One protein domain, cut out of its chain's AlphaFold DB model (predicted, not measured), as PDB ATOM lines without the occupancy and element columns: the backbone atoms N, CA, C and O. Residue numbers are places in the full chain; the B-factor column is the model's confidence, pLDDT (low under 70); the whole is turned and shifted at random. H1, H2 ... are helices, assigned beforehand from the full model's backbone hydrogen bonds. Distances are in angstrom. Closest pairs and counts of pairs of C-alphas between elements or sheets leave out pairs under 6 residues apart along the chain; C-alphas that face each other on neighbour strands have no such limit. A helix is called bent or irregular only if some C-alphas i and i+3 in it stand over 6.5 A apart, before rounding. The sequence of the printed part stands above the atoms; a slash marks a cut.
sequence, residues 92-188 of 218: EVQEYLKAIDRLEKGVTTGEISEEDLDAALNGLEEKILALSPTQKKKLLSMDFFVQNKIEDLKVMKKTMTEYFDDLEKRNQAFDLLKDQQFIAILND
ATOM      1  N   GLU A  92     -52.752  57.808 -27.354       85.00
ATOM      2  CA  GLU A  92     -51.358  57.385 -27.206       85.00
ATOM      3  C   GLU A  92     -51.115  56.552 -25.937       85.00
ATOM      4  O   GLU A  92     -50.460  55.515 -25.995       85.00
ATOM      5  N   VAL A  93     -51.714  56.936 -24.805       86.94
ATOM      6  CA  VAL A  93     -51.645  56.167 -23.551       86.94
ATOM      7  C   VAL A  93     -52.359  54.826 -23.700       86.94
ATOM      8  O   VAL A  93     -51.836  53.795 -23.282       86.94
ATOM      9  N   GLN A  94     -53.525  54.810 -24.350       87.62
ATOM     10  CA  GLN A  94     -54.262  53.567 -24.585       87.62
ATOM     11  C   GLN A  94     -53.513  52.612 -25.519       87.62
ATOM     12  O   GLN A  94     -53.551  51.398 -25.320       87.62
ATOM     13  N   GLU A  95     -52.865  53.131 -26.562       89.25
ATOM     14  CA  GLU A  95     -52.036  52.332 -27.468       89.25
ATOM     15  C   GLU A  95     -50.802  51.781 -26.757       89.25
ATOM     16  O   GLU A  95     -50.504  50.594 -26.903       89.25
ATOM     17  N   TYR A  96     -50.156  52.598 -25.924       89.69
ATOM     18  CA  TYR A  96     -49.046  52.172 -25.082       89.69
ATOM     19  C   TYR A  96     -49.458  51.037 -24.133       89.69
ATOM     20  O   TYR A  96     -48.860  49.964 -24.175       89.69
ATOM     21  N   LEU A  97     -50.527  51.212 -23.351       90.25
ATOM     22  CA  LEU A  97     -51.014  50.182 -22.425       90.25
ATOM     23  C   LEU A  97     -51.389  48.885 -23.152       90.25
ATOM     24  O   LEU A  97     -51.043  47.800 -22.695       90.25
ATOM     25  N   LYS A  98     -52.018  48.976 -24.331       91.38
ATOM     26  CA  LYS A  98     -52.301  47.795 -25.165       91.38
ATOM     27  C   LYS A  98     -51.032  47.088 -25.632       91.38
ATOM     28  O   LYS A  98     -51.044  45.863 -25.746       91.38
ATOM     29  N   ALA A  99     -49.974  47.828 -25.958       90.00
ATOM     30  CA  ALA A  99     -48.692  47.241 -26.330       90.00
ATOM     31  C   ALA A  99     -48.056  46.518 -25.134       90.00
ATOM     32  O   ALA A  99     -47.628  45.375 -25.287       90.00
ATOM     33  N   ILE A 100     -48.088  47.125 -23.943       92.25
ATOM     34  CA  ILE A 100     -47.598  46.504 -22.705       92.25
ATOM     35  C   ILE A 100     -48.410  45.255 -22.337       92.25
ATOM     36  O   ILE A 100     -47.818  44.223 -22.046       92.25
ATOM     37  N   ASP A 101     -49.741  45.286 -22.431       91.38
ATOM     38  CA  ASP A 101     -50.590  44.116 -22.152       91.38
ATOM     39  C   ASP A 101     -50.330  42.956 -23.128       91.38
ATOM     40  O   ASP A 101     -50.418  41.782 -22.761       91.38
ATOM     41  N   ARG A 102     -50.034  43.262 -24.397       90.81
ATOM     42  CA  ARG A 102     -49.643  42.245 -25.386       90.81
ATOM     43  C   ARG A 102     -48.276  41.658 -25.059       90.81
ATOM     44  O   ARG A 102     -48.129  40.441 -25.136       90.81
ATOM     45  N   LEU A 103     -47.321  42.507 -24.677       91.44
ATOM     46  CA  LEU A 103     -45.986  42.095 -24.253       91.44
ATOM     47  C   LEU A 103     -46.065  41.190 -23.016       91.44
ATOM     48  O   LEU A 103     -45.499  40.106 -23.015       91.44
ATOM     49  N   GLU A 104     -46.834  41.580 -22.000       92.38
ATOM     50  CA  GLU A 104     -47.043  40.796 -20.779       92.38
ATOM     51  C   GLU A 104     -47.648  39.429 -21.062       92.38
ATOM     52  O   GLU A 104     -47.131  38.413 -20.588       92.38
ATOM     53  N   LYS A 105     -48.707  39.381 -21.874       90.81
ATOM     54  CA  LYS A 105     -49.306  38.109 -22.279       90.81
ATOM     55  C   LYS A 105     -48.299  37.244 -23.020       90.81
ATOM     56  O   LYS A 105     -48.102  36.115 -22.594       90.81
ATOM     57  N   GLY A 106     -47.631  37.781 -24.040       89.81
ATOM     58  CA  GLY A 106     -46.674  37.033 -24.856       89.81
ATOM     59  C   GLY A 106     -45.480  36.502 -24.061       89.81
ATOM     60  O   GLY A 106     -45.068  35.361 -24.255       89.81
ATOM     61  N   VAL A 107     -44.958  37.284 -23.114       88.25
ATOM     62  CA  VAL A 107     -43.867  36.854 -22.223       88.25
ATOM     63  C   VAL A 107     -44.346  35.793 -21.221       88.25
ATOM     64  O   VAL A 107     -43.595  34.885 -20.866       88.25
ATOM     65  N   THR A 108     -45.597  35.874 -20.761       86.88
ATOM     66  CA  THR A 108     -46.171  34.901 -19.812       86.88
ATOM     67  C   THR A 108     -46.561  33.587 -20.491       86.88
ATOM     68  O   THR A 108     -46.396  32.522 -19.900       86.88
ATOM     69  N   THR A 109     -47.060  33.639 -21.729       87.94
ATOM     70  CA  THR A 109     -47.417  32.460 -22.536       87.94
ATOM     71  C   THR A 109     -46.213  31.827 -23.234       87.94
ATOM     72  O   THR A 109     -46.326  30.700 -23.711       87.94
ATOM     73  N   GLY A 110     -45.067  32.517 -23.274       84.25
ATOM     74  CA  GLY A 110     -43.871  32.077 -23.999       84.25
ATOM     75  C   GLY A 110     -43.996  32.219 -25.520       84.25
ATOM     76  O   GLY A 110     -43.276  31.553 -26.255       84.25
ATOM     77  N   GLU A 111     -44.930  33.046 -25.995       88.75
ATOM     78  CA  GLU A 111     -45.151  33.318 -27.421       88.75
ATOM     79  C   GLU A 111     -44.222  34.406 -27.974       88.75
ATOM     80  O   GLU A 111     -44.052  34.495 -29.188       88.75
ATOM     81  N   ILE A 112     -43.633  35.235 -27.106       87.25
ATOM     82  CA  ILE A 112     -42.661  36.266 -27.490       87.25
ATOM     83  C   ILE A 112     -41.247  35.701 -27.453       87.25
ATOM     84  O   ILE A 112     -40.854  35.058 -26.478       87.25
ATOM     85  N   SER A 113     -40.485  35.964 -28.515       86.75
ATOM     86  CA  SER A 113     -39.073  35.605 -28.570       86.75
ATOM     87  C   SER A 113     -38.209  36.599 -27.787       86.75
ATOM     88  O   SER A 113     -38.614  37.736 -27.520       86.75
ATOM     89  N   GLU A 114     -36.995  36.186 -27.418       86.75
ATOM     90  CA  GLU A 114     -36.026  37.093 -26.787       86.75
ATOM     91  C   GLU A 114     -35.700  38.291 -27.690       86.75
ATOM     92  O   GLU A 114     -35.508  39.394 -27.181       86.75
ATOM     93  N   GLU A 115     -35.683  38.115 -29.018       88.44
ATOM     94  CA  GLU A 115     -35.422  39.221 -29.946       88.44
ATOM     95  C   GLU A 115     -36.539  40.270 -29.924       88.44
ATOM     96  O   GLU A 115     -36.256  41.469 -29.927       88.44
ATOM     97  N   ASP A 116     -37.799  39.834 -29.864       88.62
ATOM     98  CA  ASP A 116     -38.955  40.729 -29.781       88.62
ATOM     99  C   ASP A 116     -38.968  41.503 -28.453       88.62
ATOM    100  O   ASP A 116     -39.269  42.702 -28.417       88.62
ATOM    101  N   LEU A 117     -38.598  40.837 -27.354       89.31
ATOM    102  CA  LEU A 117     -38.463  41.472 -26.046       89.31
ATOM    103  C   LEU A 117     -37.300  42.475 -26.020       89.31
ATOM    104  O   LEU A 117     -37.481  43.600 -25.546       89.31
ATOM    105  N   ASP A 118     -36.129  42.121 -26.557       90.25
ATOM    106  CA  ASP A 118     -34.991  43.045 -26.648       90.25
ATOM    107  C   ASP A 118     -35.327  44.250 -27.535       90.25
ATOM    108  O   ASP A 118     -35.002  45.382 -27.176       90.25
ATOM    109  N   ALA A 119     -36.052  44.052 -28.641       91.06
ATOM    110  CA  ALA A 119     -36.534  45.140 -29.489       91.06
ATOM    111  C   ALA A 119     -37.477  46.093 -28.735       91.06
ATOM    112  O   ALA A 119     -37.333  47.315 -28.844       91.06
ATOM    113  N   ALA A 120     -38.399  45.562 -27.926       90.81
ATOM    114  CA  ALA A 120     -39.275  46.375 -27.082       90.81
ATOM    115  C   ALA A 120     -38.481  47.176 -26.033       90.81
ATOM    116  O   ALA A 120     -38.737  48.369 -25.834       90.81
ATOM    117  N   LEU A 121     -37.482  46.552 -25.403       91.50
ATOM    118  CA  LEU A 121     -36.601  47.211 -24.436       91.50
ATOM    119  C   LEU A 121     -35.710  48.277 -25.080       91.50
ATOM    120  O   LEU A 121     -35.527  49.340 -24.488       91.50
ATOM    121  N   ASN A 122     -35.205  48.038 -26.292       91.94
ATOM    122  CA  ASN A 122     -34.463  49.035 -27.068       91.94
ATOM    123  C   ASN A 122     -35.336  50.254 -27.373       91.94
ATOM    124  O   ASN A 122     -34.918  51.382 -27.130       91.94
ATOM    125  N   GLY A 123     -36.570  50.042 -27.838       90.75
ATOM    126  CA  GLY A 123     -37.500  51.144 -28.099       90.75
ATOM    127  C   GLY A 123     -37.820  51.954 -26.839       90.75
ATOM    128  O   GLY A 123     -37.916  53.183 -26.884       90.75
ATOM    129  N   LEU A 124     -37.933  51.284 -25.688       90.56
ATOM    130  CA  LEU A 124     -38.113  51.953 -24.403       90.56
ATOM    131  C   LEU A 124     -36.872  52.759 -23.991       90.56
ATOM    132  O   LEU A 124     -37.007  53.902 -23.553       90.56
ATOM    133  N   GLU A 125     -35.677  52.188 -24.142       90.94
ATOM    134  CA  GLU A 125     -34.412  52.876 -23.869       90.94
ATOM    135  C   GLU A 125     -34.273  54.130 -24.735       90.94
ATOM    136  O   GLU A 125     -34.006  55.210 -24.207       90.94
ATOM    137  N   GLU A 126     -34.529  54.029 -26.039       91.38
ATOM    138  CA  GLU A 126     -34.500  55.173 -26.952       91.38
ATOM    139  C   GLU A 126     -35.477  56.269 -26.517       91.38
ATOM    140  O   GLU A 126     -35.095  57.443 -26.442       91.38
ATOM    141  N   LYS A 127     -36.715  55.900 -26.152       89.38
ATOM    142  CA  LYS A 127     -37.719  56.861 -25.673       89.38
ATOM    143  C   LYS A 127     -37.251  57.563 -24.397       89.38
ATOM    144  O   LYS A 127     -37.386  58.779 -24.289       89.38
ATOM    145  N   ILE A 128     -36.636  56.834 -23.467       90.00
ATOM    146  CA  ILE A 128     -36.122  57.381 -22.201       90.00
ATOM    147  C   ILE A 128     -34.889  58.262 -22.410       90.00
ATOM    148  O   ILE A 128     -34.752  59.319 -21.783       90.00
ATOM    149  N   LEU A 129     -33.994  57.880 -23.318       89.31
ATOM    150  CA  LEU A 129     -32.835  58.688 -23.688       89.31
ATOM    151  C   LEU A 129     -33.239  59.969 -24.423       89.31
ATOM    152  O   LEU A 129     -32.558  60.987 -24.255       89.31
ATOM    153  N   ALA A 130     -34.354  59.962 -25.153       90.81
ATOM    154  CA  ALA A 130     -34.918  61.141 -25.806       90.81
ATOM    155  C   ALA A 130     -35.616  62.118 -24.837       90.81
ATOM    156  O   ALA A 130     -35.854  63.268 -25.208       90.81
ATOM    157  N   LEU A 131     -35.902  61.710 -23.594       90.69
ATOM    158  CA  LEU A 131     -36.559  62.575 -22.608       90.69
ATOM    159  C   LEU A 131     -35.724  63.811 -22.251       90.69
ATOM    160  O   LEU A 131     -34.483  63.793 -22.205       90.69
ATOM    161  N   SER A 132     -36.434  64.879 -21.889       91.50
ATOM    162  CA  SER A 132     -35.831  66.099 -21.358       91.50
ATOM    163  C   SER A 132     -35.105  65.838 -20.026       91.50
ATOM    164  O   SER A 132     -35.474  64.932 -19.272       91.50
ATOM    165  N   PRO A 133     -34.092  66.650 -19.660       90.38
ATOM    166  CA  PRO A 133     -33.398  66.504 -18.379       90.38
ATOM    167  C   PRO A 133     -34.333  66.553 -17.160       90.38
ATOM    168  O   PRO A 133     -34.080  65.880 -16.163       90.38
ATOM    169  N   THR A 134     -35.420  67.325 -17.235       90.31
ATOM    170  CA  THR A 134     -36.427  67.420 -16.171       90.31
ATOM    171  C   THR A 134     -37.209  66.117 -16.026       90.31
ATOM    172  O   THR A 134     -37.334  65.612 -14.914       90.31
ATOM    173  N   GLN A 135     -37.676  65.534 -17.133       91.06
ATOM    174  CA  GLN A 135     -38.367  64.238 -17.133       91.06
ATOM    175  C   GLN A 135     -37.456  63.114 -16.631       91.06
ATOM    176  O   GLN A 135     -37.873  62.319 -15.798       91.06
ATOM    177  N   LYS A 136     -36.181  63.100 -17.044       91.50
ATOM    178  CA  LYS A 136     -35.191  62.121 -16.564       91.50
ATOM    179  C   LYS A 136     -34.999  62.172 -15.050       91.50
ATOM    180  O   LYS A 136     -34.939  61.130 -14.407       91.50
ATOM    181  N   LYS A 137     -34.947  63.374 -14.462       91.00
ATOM    182  CA  LYS A 137     -34.880  63.538 -13.000       91.00
ATOM    183  C   LYS A 137     -36.127  63.000 -12.300       91.00
ATOM    184  O   LYS A 137     -35.988  62.344 -11.275       91.00
ATOM    185  N   LYS A 138     -37.317  63.253 -12.855       90.81
ATOM    186  CA  LYS A 138     -38.575  62.705 -12.322       90.81
ATOM    187  C   LYS A 138     -38.591  61.178 -12.388       90.81
ATOM    188  O   LYS A 138     -38.939  60.532 -11.407       90.81
ATOM    189  N   LEU A 139     -38.128  60.611 -13.500       91.19
ATOM    190  CA  LEU A 139     -38.034  59.167 -13.689       91.19
ATOM    191  C   LEU A 139     -37.129  58.517 -12.631       91.19
ATOM    192  O   LEU A 139     -37.538  57.578 -11.959       91.19
ATOM    193  N   LEU A 140     -35.942  59.090 -12.404       90.88
ATOM    194  CA  LEU A 140     -35.001  58.627 -11.376       90.88
ATOM    195  C   LEU A 140     -35.522  58.790  -9.938       90.88
ATOM    196  O   LEU A 140     -35.011  58.139  -9.032       90.88
ATOM    197  N   SER A 141     -36.522  59.648  -9.713       90.62
ATOM    198  CA  SER A 141     -37.152  59.823  -8.399       90.62
ATOM    199  C   SER A 141     -38.300  58.854  -8.117       90.62
ATOM    200  O   SER A 141     -38.823  58.855  -7.006       90.62
ATOM    201  N   MET A 142     -38.700  58.034  -9.093       90.38
ATOM    202  CA  MET A 142     -39.749  57.040  -8.887       90.38
ATOM    203  C   MET A 142     -39.278  55.912  -7.966       90.38
ATOM    204  O   MET A 142     -38.116  55.499  -8.016       90.38
ATOM    205  N   ASP A 143     -40.212  55.354  -7.191       89.94
ATOM    206  CA  ASP A 143     -39.935  54.314  -6.193       89.94
ATOM    207  C   ASP A 143     -39.157  53.134  -6.773       89.94
ATOM    208  O   ASP A 143     -38.194  52.678  -6.162       89.94
ATOM    209  N   PHE A 144     -39.500  52.692  -7.983       89.75
ATOM    210  CA  PHE A 144     -38.785  51.612  -8.658       89.75
ATOM    211  C   PHE A 144     -37.283  51.903  -8.804       89.75
ATOM    212  O   PHE A 144     -36.455  51.054  -8.480       89.75
ATOM    213  N   PHE A 145     -36.912  53.099  -9.269       90.19
ATOM    214  CA  PHE A 145     -35.513  53.464  -9.518       90.19
ATOM    215  C   PHE A 145     -34.760  53.694  -8.208       90.19
ATOM    216  O   PHE A 145     -33.619  53.248  -8.065       90.19
ATOM    217  N   VAL A 146     -35.419  54.311  -7.225       89.38
ATOM    218  CA  VAL A 146     -34.852  54.552  -5.892       89.38
ATOM    219  C   VAL A 146     -34.604  53.234  -5.154       89.38
ATOM    220  O   VAL A 146     -33.508  53.015  -4.635       89.38
ATOM    221  N   GLN A 147     -35.581  52.324  -5.142       88.31
ATOM    222  CA  GLN A 147     -35.465  51.016  -4.484       88.31
ATOM    223  C   GLN A 147     -34.404  50.134  -5.150       88.31
ATOM    224  O   GLN A 147     -33.662  49.433  -4.458       88.31
ATOM    225  N   ASN A 148     -34.272  50.225  -6.476       86.44
ATOM    226  CA  ASN A 148     -33.276  49.481  -7.248       86.44
ATOM    227  C   ASN A 148     -31.911  50.166  -7.365       86.44
ATOM    228  O   ASN A 148     -31.012  49.615  -8.000       86.44
ATOM    229  N   LYS A 149     -31.724  51.336  -6.738       86.25
ATOM    230  CA  LYS A 149     -30.475  52.118  -6.783       86.25
ATOM    231  C   LYS A 149     -30.006  52.404  -8.216       86.25
ATOM    232  O   LYS A 149     -28.815  52.346  -8.521       86.25
ATOM    233  N   ILE A 150     -30.956  52.687  -9.102       86.19
ATOM    234  CA  ILE A 150     -30.676  53.043 -10.489       86.19
ATOM    235  C   ILE A 150     -30.377  54.542 -10.532       86.19
ATOM    236  O   ILE A 150     -31.282  55.365 -10.445       86.19
ATOM    237  N   GLU A 151     -29.099  54.890 -10.659       84.31
ATOM    238  CA  GLU A 151     -28.647  56.288 -10.756       84.31
ATOM    239  C   GLU A 151     -28.510  56.767 -12.211       84.31
ATOM    240  O   GLU A 151     -28.574  57.965 -12.486       84.31
ATOM    241  N   ASP A 152     -28.338  55.831 -13.150       84.88
ATOM    242  CA  ASP A 152     -28.179  56.110 -14.576       84.88
ATOM    243  C   ASP A 152     -29.266  55.391 -15.382       84.88
ATOM    244  O   ASP A 152     -29.439  54.178 -15.304       84.88
ATOM    245  N   LEU A 153     -29.984  56.137 -16.217       85.69
ATOM    246  CA  LEU A 153     -31.012  55.570 -17.087       85.69
ATOM    247  C   LEU A 153     -30.424  54.646 -18.163       85.69
ATOM    248  O   LEU A 153     -31.144  53.802 -18.686       85.69
ATOM    249  N   LYS A 154     -29.116  54.722 -18.442       83.56
ATOM    250  CA  LYS A 154     -28.429  53.778 -19.337       83.56
ATOM    251  C   LYS A 154     -28.369  52.357 -18.789       83.56
ATOM    252  O   LYS A 154     -28.304  51.408 -19.563       83.56
ATOM    253  N   VAL A 155     -28.375  52.176 -17.465       86.12
ATOM    254  CA  VAL A 155     -28.423  50.822 -16.886       86.12
ATOM    255  C   VAL A 155     -29.846  50.276 -16.810       86.12
ATOM    256  O   VAL A 155     -30.015  49.087 -16.561       86.12
ATOM    257  N   MET A 156     -30.864  51.093 -17.105       85.69
ATOM    258  CA  MET A 156     -32.260  50.670 -17.039       85.69
ATOM    259  C   MET A 156     -32.560  49.515 -17.994       85.69
ATOM    260  O   MET A 156     -33.195  48.557 -17.562       85.69
ATOM    261  N   LYS A 157     -32.083  49.557 -19.251       89.44
ATOM    262  CA  LYS A 157     -32.280  48.441 -20.192       89.44
ATOM    263  C   LYS A 157     -31.782  47.139 -19.572       89.44
ATOM    264  O   LYS A 157     -32.528  46.171 -19.488       89.44
ATOM    265  N   LYS A 158     -30.545  47.155 -19.069       90.50
ATOM    266  CA  LYS A 158     -29.921  45.996 -18.432       90.50
ATOM    267  C   LYS A 158     -30.733  45.499 -17.232       90.50
ATOM    268  O   LYS A 158     -30.985  44.305 -17.133       90.50
ATOM    269  N   THR A 159     -31.165  46.399 -16.347       90.00
ATOM    270  CA  THR A 159     -31.995  46.031 -15.192       90.00
ATOM    271  C   THR A 159     -33.332  45.437 -15.627       90.00
ATOM    272  O   THR A 159     -33.765  44.448 -15.051       90.00
ATOM    273  N   MET A 160     -33.972  45.986 -16.658       90.38
ATOM    274  CA  MET A 160     -35.224  45.444 -17.184       90.38
ATOM    275  C   MET A 160     -35.036  44.057 -17.793       90.38
ATOM    276  O   MET A 160     -35.826  43.173 -17.483       90.38
ATOM    277  N   THR A 161     -33.974  43.825 -18.568       91.06
ATOM    278  CA  THR A 161     -33.637  42.484 -19.074       91.06
ATOM    279  C   THR A 161     -33.482  41.484 -17.925       91.06
ATOM    280  O   THR A 161     -34.160  40.462 -17.916       91.06
ATOM    281  N   GLU A 162     -32.699  41.822 -16.893       91.81
ATOM    282  CA  GLU A 162     -32.524  40.966 -15.706       91.81
ATOM    283  C   GLU A 162     -33.851  40.690 -14.971       91.81
ATOM    284  O   GLU A 162     -34.037  39.620 -14.395       91.81
ATOM    285  N   TYR A 163     -34.781  41.648 -14.980       92.56
ATOM    286  CA  TYR A 163     -36.108  41.484 -14.389       92.56
ATOM    287  C   TYR A 163     -37.027  40.596 -15.233       92.56
ATOM    288  O   TYR A 163     -37.831  39.865 -14.665       92.56
ATOM    289  N   PHE A 164     -36.940  40.648 -16.564       91.00
ATOM    290  CA  PHE A 164     -37.755  39.798 -17.433       91.00
ATOM    291  C   PHE A 164     -37.294  38.335 -17.432       91.00
ATOM    292  O   PHE A 164     -38.142  37.441 -17.557       91.00
ATOM    293  N   ASP A 165     -36.001  38.092 -17.207       89.38
ATOM    294  CA  ASP A 165     -35.423  36.751 -17.047       89.38
ATOM    295  C   ASP A 165     -35.837  36.080 -15.724       89.38
ATOM    296  O   ASP A 165     -35.949  34.855 -15.640       89.38
ATOM    297  N   ASP A 166     -36.105  36.872 -14.682       90.88
ATOM    298  CA  ASP A 166     -36.501  36.403 -13.353       90.88
ATOM    299  C   ASP A 166     -38.034  36.386 -13.203       90.88
ATOM    300  O   ASP A 166     -38.696  37.424 -13.176       90.88
ATOM    301  N   LEU A 167     -38.614  35.189 -13.060       86.56
ATOM    302  CA  LEU A 167     -40.062  34.984 -12.918       86.56
ATOM    303  C   LEU A 167     -40.695  35.795 -11.777       86.56
ATOM    304  O   LEU A 167     -41.843  36.220 -11.908       86.56
ATOM    305  N   GLU A 168     -39.981  36.019 -10.672       87.12
ATOM    306  CA  GLU A 168     -40.522  36.751  -9.521       87.12
ATOM    307  C   GLU A 168     -40.488  38.267  -9.744       87.12
ATOM    308  O   GLU A 168     -41.383  38.993  -9.299       87.12
ATOM    309  N   LYS A 169     -39.475  38.757 -10.463       90.81
ATOM    310  CA  LYS A 169     -39.279  40.191 -10.726       90.81
ATOM    311  C   LYS A 169     -39.979  40.680 -11.984       90.81
ATOM    312  O   LYS A 169     -40.258  41.873 -12.095       90.81
ATOM    313  N   ARG A 170     -40.323  39.779 -12.898       90.06
ATOM    314  CA  ARG A 170     -41.036  40.089 -14.141       90.06
ATOM    315  C   ARG A 170     -42.299  40.916 -13.903       90.06
ATOM    316  O   ARG A 170     -42.540  41.883 -14.619       90.06
ATOM    317  N   ASN A 171     -43.065  40.583 -12.865       90.38
ATOM    318  CA  ASN A 171     -44.264  41.341 -12.495       90.38
ATOM    319  C   ASN A 171     -43.923  42.776 -12.081       90.38
ATOM    320  O   ASN A 171     -44.599  43.700 -12.506       90.38
ATOM    321  N   GLN A 172     -42.826  42.982 -11.345       90.38
ATOM    322  CA  GLN A 172     -42.383  44.322 -10.948       90.38
ATOM    323  C   GLN A 172     -41.970  45.175 -12.155       90.38
ATOM    324  O   GLN A 172     -42.199  46.383 -12.163       90.38
ATOM    325  N   ALA A 173     -41.381  44.559 -13.187       91.94
ATOM    326  CA  ALA A 173     -41.095  45.258 -14.437       91.94
ATOM    327  C   ALA A 173     -42.389  45.675 -15.150       91.94
ATOM    328  O   ALA A 173     -42.505  46.823 -15.573       91.94
ATOM    329  N   PHE A 174     -43.388  44.792 -15.239       92.88
ATOM    330  CA  PHE A 174     -44.680  45.154 -15.830       92.88
ATOM    331  C   PHE A 174     -45.460  46.179 -14.998       92.88
ATOM    332  O   PHE A 174     -46.072  47.070 -15.585       92.88
ATOM    333  N   ASP A 175     -45.391  46.114 -13.668       92.25
ATOM    334  CA  ASP A 175     -45.997  47.098 -12.768       92.25
ATOM    335  C   ASP A 175     -45.414  48.495 -13.008       92.25
ATOM    336  O   ASP A 175     -46.167  49.460 -13.119       92.25
ATOM    337  N   LEU A 176     -44.089  48.608 -13.182       92.56
ATOM    338  CA  LEU A 176     -43.447  49.866 -13.574       92.56
ATOM    339  C   LEU A 176     -43.943  50.358 -14.938       92.56
ATOM    340  O   LEU A 176     -44.280  51.530 -15.083       92.56
ATOM    341  N   LEU A 177     -43.971  49.484 -15.947       92.06
ATOM    342  CA  LEU A 177     -44.383  49.869 -17.301       92.06
ATOM    343  C   LEU A 177     -45.856  50.289 -17.356       92.06
ATOM    344  O   LEU A 177     -46.228  51.088 -18.207       92.06
ATOM    345  N   LYS A 178     -46.698  49.787 -16.451       92.12
ATOM    346  CA  LYS A 178     -48.111  50.173 -16.328       92.12
ATOM    347  C   LYS A 178     -48.340  51.347 -15.377       92.12
ATOM    348  O   LYS A 178     -49.473  51.825 -15.275       92.12
ATOM    349  N   ASP A 179     -47.305  51.813 -14.683       91.88
ATOM    350  CA  ASP A 179     -47.427  52.886 -13.708       91.88
ATOM    351  C   ASP A 179     -47.821  54.212 -14.378       91.88
ATOM    352  O   ASP A 179     -47.258  54.641 -15.387       91.88
ATOM    353  N   GLN A 180     -48.803  54.895 -13.794       89.44
ATOM    354  CA  GLN A 180     -49.350  56.124 -14.368       89.44
ATOM    355  C   GLN A 180     -48.354  57.289 -14.319       89.44
ATOM    356  O   GLN A 180     -48.363  58.125 -15.222       89.44
ATOM    357  N   GLN A 181     -47.473  57.355 -13.312       89.69
ATOM    358  CA  GLN A 181     -46.403  58.359 -13.285       89.69
ATOM    359  C   GLN A 181     -45.379  58.065 -14.375       89.69
ATOM    360  O   GLN A 181     -44.973  58.983 -15.088       89.69
ATOM    361  N   PHE A 182     -45.008  56.796 -14.553       91.50
ATOM    362  CA  PHE A 182     -44.099  56.378 -15.618       91.50
ATOM    363  C   PHE A 182     -44.638  56.788 -16.994       91.50
ATOM    364  O   PHE A 182     -43.959  57.472 -17.764       91.50
ATOM    365  N   ILE A 183     -45.897  56.452 -17.271       90.75
ATOM    366  CA  ILE A 183     -46.582  56.786 -18.524       90.75
ATOM    367  C   ILE A 183     -46.706  58.301 -18.705       90.75
ATOM    368  O   ILE A 183     -46.483  58.803 -19.811       90.75
ATOM    369  N   ALA A 184     -47.042  59.041 -17.645       89.50
ATOM    370  CA  ALA A 184     -47.152  60.493 -17.711       89.50
ATOM    371  C   ALA A 184     -45.803  61.144 -18.045       89.50
ATOM    372  O   ALA A 184     -45.745  62.016 -18.912       89.50
ATOM    373  N   ILE A 185     -44.708  60.674 -17.438       90.50
ATOM    374  CA  ILE A 185     -43.350  61.152 -17.726       90.50
ATOM    375  C   ILE A 185     -42.949  60.816 -19.168       90.50
ATOM    376  O   ILE A 185     -42.374  61.666 -19.848       90.50
ATOM    377  N   LEU A 186     -43.265  59.609 -19.650       89.62
ATOM    378  CA  LEU A 186     -42.933  59.173 -21.010       89.62
ATOM    379  C   LEU A 186     -43.661  59.956 -22.108       89.62
ATOM    380  O   LEU A 186     -43.130  60.059 -23.213       89.62
ATOM    381  N   ASN A 187     -44.866  60.455 -21.836       86.31
ATOM    382  CA  ASN A 187     -45.708  61.137 -22.826       86.31
ATOM    383  C   ASN A 187     -45.866  62.643 -22.542       86.31
ATOM    384  O   ASN A 187     -46.732  63.285 -23.125       86.31
ATOM    385  N   ASP A 188     -45.042  63.197 -21.643       84.06
ATOM    386  CA  ASP A 188     -45.076  64.604 -21.208       84.06
ATOM    387  C   ASP A 188     -46.470  65.098 -20.784       84.06
ATOM    388  O   ASP A 188     -46.890  66.221 -21.070       84.06
TER     389      ASP A 188
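This is residues 92 to 188 of the 218 residues of an uncharacterized protein of Candidatus Lambdaproteobacteria bacterium RIFOXYD2_FULL_56_26 (UniProt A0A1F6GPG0). Four longer helices, H1, H2, H5 and H6, stand round a loosely closed ring, each running the opposite way to the next, with H1 and H5 diagonally across from each other and H2 and H6 likewise. Two short helices, H3 and H7, pack on each other across the end of this ring where H2 and H6 finish, and the still shorter H4 lies near H6 toward the same end. The printed part has 97 residues with seven named helices, H1 to H7 in order along the chain, and no named strand; its class is all helix. The whole is compact, with a radius of gyration of the C-alphas of 12.8 A, and its C-alphas span 37 by 29 by 20 A.

The longest helix is H1, residues 92 to 109. It touches H6, residues 170 to 178, with its residues 97 to 104 alone, at a shallow tilt of 11 degrees, opposite ways; the closest C-alphas, those of Leu 97 and Lys 178, are 6.8 A apart. H6 touches H5, residues 153 to 165, at a steep tilt of 48 degrees, opposite ways. H5 touches H6 with its residues 160 to 164 alone, and the closest C-alphas of the two, those of Phe 164 and Arg 170, are 4.7 A apart. H5 touches H2, residues 114 to 129, with 11 pairs of C-alphas within 8 A, at a shallow tilt of 25 degrees, opposite ways; the closest C-alphas are those of Glu 125 and Lys 157, 6.1 A apart. H2 and H1 are close but not clearly touching, their closest C-alphas being those of Leu 103 and Leu 117 at 7.8 A. H2 and H6 are apart, and H1 and H5 are only just apart, with their closest C-alphas 8.3 A from each other. H3, residues 133 to 140, touches H7, residues 180 to 186, at a shallow tilt of 34 degrees, only just short of steep, opposite ways; the closest C-alphas, those of Gln 135 and Ile 185, are 5.9 A apart. H7 is close to but not clearly touching H2, where the C-alphas of Ile 128 and Leu 186 are the closest at 7.1 A. H4, residues 143 to 147, touches no helix but is near H6, the C-alphas of Phe 144 and Leu 176 being 7.0 A apart. Of the four touching pairs, three are at a shallow tilt, a mostly aligned packing. Every O i to N i+4 pair is within hydrogen-bond range in H1, H2, H3, H4, H6 and H7, while in H5 this holds for 7 of 9.

H1, residues 92 to 109, begins with C-alpha 92 at (-51.358, 57.385, -27.206) and is 25.7 A long. H2, residues 114 to 129, measures 22.0 A and ends with C-alpha 129 at (-32.835, 58.688, -23.688). H5, residues 153 to 165, measures 19.3 A; it is irregular, but only just, as C-alphas 154 and 157 are 6.6 A apart. H6, residues 170 to 178, is 12.5 A long. H3 spans residues 133 to 140, H4 residues 143 to 147, and H7 residues 180 to 186, with its last C-alpha at (-42.933, 59.173, -21.010).

The two C-alphas farthest apart, those of Thr 109 and Thr 134, are 37.2 A from each other, while the first and last printed C-alphas, of Glu 92 and Asp 188, are 11.3 A apart. The printed part has no cut, and the six links between successive helices are tight. The mean pLDDT of the printed part of this model is 89.6, and no printed residue is under 70.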